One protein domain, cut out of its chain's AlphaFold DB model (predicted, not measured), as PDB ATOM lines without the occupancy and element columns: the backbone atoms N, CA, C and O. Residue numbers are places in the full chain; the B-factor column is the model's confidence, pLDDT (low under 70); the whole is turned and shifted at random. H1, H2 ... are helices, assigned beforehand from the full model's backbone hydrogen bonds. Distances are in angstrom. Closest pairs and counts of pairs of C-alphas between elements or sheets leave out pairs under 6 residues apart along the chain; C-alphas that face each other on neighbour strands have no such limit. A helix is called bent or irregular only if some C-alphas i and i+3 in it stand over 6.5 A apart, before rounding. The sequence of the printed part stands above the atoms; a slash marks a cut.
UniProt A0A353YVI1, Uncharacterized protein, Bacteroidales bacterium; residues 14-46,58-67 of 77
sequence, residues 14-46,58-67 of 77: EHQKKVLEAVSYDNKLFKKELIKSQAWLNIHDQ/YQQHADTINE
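AT A GLANCE: This is residues 14 to 46 and 58 to 67 of the 77 residues of an uncharacterized protein of Bacteroidales bacterium (UniProt A0A353YVI1). A helical hairpin, H2 and H1 side by side, has H4 packed aslant on one end of H2, residues 27 to 31, and the short H3 near H2's other end. The 43 printed residues, with four named helices and no named strand, are all helix in class and compact, with a radius of gyration of the C-alphas of 10.1 A and spans of 25 by 20 by 15 A.

IN THESE COORDINATES: H2, residues 27 to 40, is 20.0 A long and begins at C-alpha 27 (212.041, 172.939, 152.485). H1, residues 14 to 23, is 14.6 A. H3 is residues 43 to 46, 5.0 A. H4, residues 58 to 67, is 11.8 A, irregular with C-alphas 60 and 63 8.7 A apart, and ends at C-alpha 67 (205.105, 183.243, 152.913).

HOW THE PARTS SIT: H2 and H1 touch, closest at the C-alphas of Phe 30 and Val 23, 5.3 A, at a shallow tilt of 15 degrees, opposite ways. H2 touches H4 with residues 27 to 31 alone, closest at C-alphas Lys 31 and Thr 64, 6.1 A, at a steep tilt of 58 degrees. H3 is close to H2 but not clearly touching. H4 is apart from H1 and H3. Every O i to N i+4 pair is within hydrogen-bond range in H1 and H2, 4 of 6 in H4; H3 is too short for one.

THE WHOLE: Residues 47 to 57 are not printed; C-alphas 46 and 58 are 16.4 A apart across the cut. No printed residue is under 70 in pLDDT.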
ATOM      1  N   GLU A  14     214.276 179.786 133.216       95.94
ATOM      2  CA  GLU A  14     214.475 178.336 133.081       95.94
ATOM      3  C   GLU A  14     215.607 177.827 133.981       95.94
ATOM      4  O   GLU A  14     215.528 176.719 134.513       95.94
ATOM      5  N   HIS A  15     216.637 178.645 134.214       95.81
ATOM      6  CA  HIS A  15     217.672 178.330 135.195       95.81
ATOM      7  C   HIS A  15     217.098 178.245 136.619       95.81
ATOM      8  O   HIS A  15     217.309 177.237 137.291       95.81
ATOM      9  N   GLN A  16     216.310 179.235 137.057       97.31
ATOM     10  CA  GLN A  16     215.692 179.223 138.388       97.31
ATOM     11  C   GLN A  16     214.731 178.037 138.577       97.31
ATOM     12  O   GLN A  16     214.741 177.413 139.635       97.31
ATOM     13  N   LYS A  17     213.949 177.658 137.555       97.81
ATOM     14  CA  LYS A  17     213.084 176.463 137.620       97.81
ATOM     15  C   LYS A  17     213.880 175.188 137.904       97.81
ATOM     16  O   LYS A  17     213.503 174.433 138.796       97.81
ATOM     17  N   LYS A  18     215.002 174.986 137.202       97.94
ATOM     18  CA  LYS A  18     215.890 173.830 137.415       97.94
ATOM     19  C   LYS A  18     216.495 173.819 138.817       97.94
ATOM     20  O   LYS A  18     216.570 172.764 139.438       97.94
ATOM     21  N   VAL A  19     216.908 174.982 139.326       98.12
ATOM     22  CA  VAL A  19     217.432 175.102 140.695       98.12
ATOM     23  C   VAL A  19     216.359 174.709 141.710       98.12
ATOM     24  O   VAL A  19     216.623 173.869 142.565       98.12
ATOM     25  N   LEU A  20     215.139 175.245 141.586       98.38
ATOM     26  CA  LEU A  20     214.030 174.934 142.493       98.38
ATOM     27  C   LEU A  20     213.634 173.456 142.465       98.38
ATOM     28  O   LEU A  20     213.368 172.889 143.519       98.38
ATOM     29  N   GLU A  21     213.636 172.816 141.293       98.44
ATOM     30  CA  GLU A  21     213.449 171.364 141.181       98.44
ATOM     31  C   GLU A  21     214.535 170.605 141.940       98.44
ATOM     32  O   GLU A  21     214.219 169.731 142.748       98.44
ATOM     33  N   ALA A  22     215.799 170.975 141.728       98.50
ATOM     34  CA  ALA A  22     216.939 170.303 142.333       98.50
ATOM     35  C   ALA A  22     216.971 170.424 143.863       98.50
ATOM     36  O   ALA A  22     217.492 169.523 144.506       98.50
ATOM     37  N   VAL A  23     216.422 171.492 144.453       98.31
ATOM     38  CA  VAL A  23     216.385 171.682 145.917       98.31
ATOM     39  C   VAL A  23     215.023 171.386 146.554       98.31
ATOM     40  O   VAL A  23     214.874 171.539 147.765       98.31
ATOM     41  N   SER A  24     214.028 170.958 145.770       97.94
ATOM     42  CA  SER A  24     212.650 170.743 146.241       97.94
ATOM     43  C   SER A  24     212.514 169.666 147.322       97.94
ATOM     44  O   SER A  24     211.534 169.648 148.051       97.94
ATOM     45  N   TYR A  25     213.495 168.785 147.502       97.44
ATOM     46  CA  TYR A  25     213.457 167.787 148.577       97.44
ATOM     47  C   TYR A  25     213.700 168.383 149.979       97.44
ATOM     48  O   TYR A  25     213.398 167.729 150.975       97.44
ATOM     49  N   ASP A  26     214.236 169.604 150.082       98.06
ATOM     50  CA  ASP A  26     214.538 170.268 151.353       98.06
ATOM     51  C   ASP A  26     213.810 171.615 151.423       98.06
ATOM     52  O   ASP A  26     214.117 172.560 150.698       98.06
ATOM     53  N   ASN A  27     212.857 171.733 152.352       97.19
ATOM     54  CA  ASN A  27     212.041 172.939 152.485       97.19
ATOM     55  C   ASN A  27     212.863 174.205 152.812       97.19
ATOM     56  O   ASN A  27     212.515 175.297 152.362       97.19
ATOM     57  N   LYS A  28     213.963 174.090 153.569       97.56
ATOM     58  CA  LYS A  28     214.826 175.233 153.910       97.56
ATOM     59  C   LYS A  28     215.650 175.678 152.704       97.56
ATOM     60  O   LYS A  28     215.809 176.884 152.507       97.56
ATOM     61  N   LEU A  29     216.176 174.745 151.909       98.31
ATOM     62  CA  LEU A  29     216.892 175.071 150.671       98.31
ATOM     63  C   LEU A  29     215.941 175.627 149.611       98.31
ATOM     64  O   LEU A  29     216.224 176.683 149.047       98.31
ATOM     65  N   PHE A  30     214.782 174.996 149.419       98.56
ATOM     66  CA  PHE A  30     213.736 175.477 148.520       98.56
ATOM     67  C   PHE A  30     213.335 176.922 148.833       98.56
ATOM     68  O   PHE A  30     213.339 177.772 147.943       98.56
ATOM     69  N   LYS A  31     213.092 177.239 150.113       98.19
ATOM     70  CA  LYS A  31     212.809 178.605 150.574       98.19
ATOM     71  C   LYS A  31     213.908 179.594 150.169       98.19
ATOM     72  O   LYS A  31     213.612 180.658 149.626       98.19
ATOM     73  N   LYS A  32     215.177 179.253 150.421       98.12
ATOM     74  CA  LYS A  32     216.329 180.116 150.098       98.12
ATOM     75  C   LYS A  32     216.430 180.398 148.599       98.12
ATOM     76  O   LYS A  32     216.615 181.551 148.214       98.12
ATOM     77  N   GLU A  33     216.297 179.373 147.764       98.38
ATOM     78  CA  GLU A  33     216.399 179.529 146.310       98.38
ATOM     79  C   GLU A  33     215.171 180.225 145.708       98.38
ATOM     80  O   GLU A  33     215.311 181.004 144.764       98.38
ATOM     81  N   LEU A  34     213.979 180.056 146.289       97.88
ATOM     82  CA  LEU A  34     212.781 180.781 145.859       97.88
ATOM     83  C   LEU A  34     212.901 182.292 146.112       97.88
ATOM     84  O   LEU A  34     212.534 183.087 145.245       97.88
ATOM     85  N   ILE A  35     213.476 182.699 147.249       97.50
ATOM     86  CA  ILE A  35     213.771 184.114 147.544       97.50
ATOM     87  C   ILE A  35     214.763 184.686 146.523       97.50
ATOM     88  O   ILE A  35     214.511 185.746 145.948       97.50
ATOM     89  N   LYS A  36     215.866 183.977 146.248       96.50
ATOM     90  CA  LYS A  36     216.853 184.404 145.237       96.50
ATOM     91  C   LYS A  36     216.227 184.524 143.853       96.50
ATOM     92  O   LYS A  36     216.452 185.513 143.162       96.50
ATOM     93  N   SER A  37     215.381 183.563 143.488       96.62
ATOM     94  CA  SER A  37     214.669 183.575 142.213       96.62
ATOM     95  C   SER A  37     213.803 184.830 142.054       96.62
ATOM     96  O   SER A  37     213.795 185.435 140.986       96.62
ATOM     97  N   GLN A  38     213.097 185.261 143.111       94.50
ATOM     98  CA  GLN A  38     212.332 186.517 143.080       94.50
ATOM     99  C   GLN A  38     213.240 187.749 142.954       94.50
ATOM    100  O   GLN A  38     212.858 188.708 142.292       94.50
ATOM    101  N   ALA A  39     214.437 187.732 143.545       93.25
ATOM    102  CA  ALA A  39     215.374 188.853 143.480       93.25
ATOM    103  C   ALA A  39     216.083 188.993 142.117       93.25
ATOM    104  O   ALA A  39     216.413 190.104 141.714       93.25
ATOM    105  N   TRP A  40     216.341 187.886 141.412       91.81
ATOM    106  CA  TRP A  40     217.126 187.888 140.167       91.81
ATOM    107  C   TRP A  40     216.292 187.990 138.888       91.81
ATOM    108  O   TRP A  40     216.832 188.294 137.824       91.81
ATOM    109  N   LEU A  41     214.989 187.719 138.963       93.50
ATOM    110  CA  LEU A  41     214.096 187.785 137.809       93.50
ATOM    111  C   LEU A  41     213.476 189.173 137.652       93.50
ATOM    112  O   LEU A  41     213.153 189.845 138.629       93.50
ATOM    113  N   ASN A  42     213.235 189.574 136.404       92.19
ATOM    114  CA  ASN A  42     212.382 190.724 136.104       92.19
ATOM    115  C   ASN A  42     210.911 190.425 136.475       92.19
ATOM    116  O   ASN A  42     210.522 189.270 136.639       92.19
ATOM    117  N   ILE A  43     210.071 191.458 136.562       90.94
ATOM    118  CA  ILE A  43     208.665 191.351 137.011       90.94
ATOM    119  C   ILE A  43     207.844 190.354 136.170       90.94
ATOM    120  O   ILE A  43     207.014 189.604 136.697       90.94
ATOM    121  N   HIS A  44     208.080 190.321 134.860       91.69
ATOM    122  CA  HIS A  44     207.372 189.423 133.956       91.69
ATOM    123  C   HIS A  44     207.747 187.955 134.214       91.69
ATOM    124  O   HIS A  44     206.869 187.100 134.356       91.69
ATOM    125  N   ASP A  45     209.035 187.659 134.370       94.38
ATOM    126  CA  ASP A  45     209.507 186.310 134.669       94.38
ATOM    127  C   ASP A  45     209.190 185.893 136.109       94.38
ATOM    128  O   ASP A  45     208.884 184.727 136.344       94.38
ATOM    129  N   GLN A  46     209.158 186.829 137.064       94.50
ATOM    130  CA  GLN A  46     208.655 186.568 138.416       94.50
ATOM    131  C   GLN A  46     207.200 186.092 138.380       94.50
ATOM    132  O   GLN A  46     206.864 185.121 139.055       94.50
ATOM    133  N   TYR A  58     202.958 173.434 145.368       95.94
ATOM    134  CA  TYR A  58     202.038 173.864 146.428       95.94
ATOM    135  C   TYR A  58     201.663 172.745 147.398       95.94
ATOM    136  O   TYR A  58     201.637 172.982 148.597       95.94
ATOM    137  N   GLN A  59     201.463 171.514 146.918       96.38
ATOM    138  CA  GLN A  59     201.148 170.381 147.799       96.38
ATOM    139  C   GLN A  59     202.255 170.080 148.824       96.38
ATOM    140  O   GLN A  59     201.956 169.605 149.913       96.38
ATOM    141  N   GLN A  60     203.517 170.363 148.491       96.81
ATOM    142  CA  GLN A  60     204.672 170.049 149.335       96.81
ATOM    143  C   GLN A  60     205.172 171.260 150.141       96.81
ATOM    144  O   GLN A  60     205.687 171.103 151.244       96.81
ATOM    145  N   HIS A  61     205.032 172.469 149.593       97.56
ATOM    146  CA  HIS A  61     205.650 173.691 150.113       97.56
ATOM    147  C   HIS A  61     204.650 174.841 150.298       97.56
ATOM    148  O   HIS A  61     205.050 176.002 150.203       97.56
ATOM    149  N   ALA A  62     203.364 174.552 150.539       95.38
ATOM    150  CA  ALA A  62     202.302 175.557 150.671       95.38
ATOM    151  C   ALA A  62     202.694 176.725 151.590       95.38
ATOM    152  O   ALA A  62     202.622 177.876 151.166       95.38
ATOM    153  N   ASP A  63     203.178 176.435 152.800       95.50
ATOM    154  CA  ASP A  63     203.542 177.457 153.789       95.50
ATOM    155  C   ASP A  63     204.655 178.376 153.275       95.50
ATOM    156  O   ASP A  63     204.509 179.597 153.261       95.50
ATOM    157  N   THR A  64     205.737 177.788 152.757       95.75
ATOM    158  CA  THR A  64     206.875 178.510 152.169       95.75
ATOM    159  C   THR A  64     206.453 179.351 150.959       95.75
ATOM    160  O   THR A  64     206.893 180.490 150.791       95.75
ATOM    161  N   ILE A  65     205.596 178.798 150.099       96.19
ATOM    162  CA  ILE A  65     205.080 179.470 148.903       96.19
ATOM    163  C   ILE A  65     204.193 180.650 149.291       96.19
ATOM    164  O   ILE A  65     204.328 181.725 148.710       96.19
ATOM    165  N   ASN A  66     203.313 180.471 150.271       94.62
ATOM    166  CA  ASN A  66     202.428 181.524 150.751       94.62
ATOM    167  C   ASN A  66     203.227 182.637 151.439       94.62
ATOM    168  O   ASN A  66     203.006 183.810 151.146       94.62
ATOM    169  N   GLU A  67     204.212 182.284 152.262       93.62
ATOM    170  CA  GLU A  67     205.105 183.243 152.913       93.62
ATOM    171  C   GLU A  67     205.855 184.116 151.892       93.62
ATOM    172  O   GLU A  67     205.896 185.340 152.020       93.62
TER     173      GLU A  67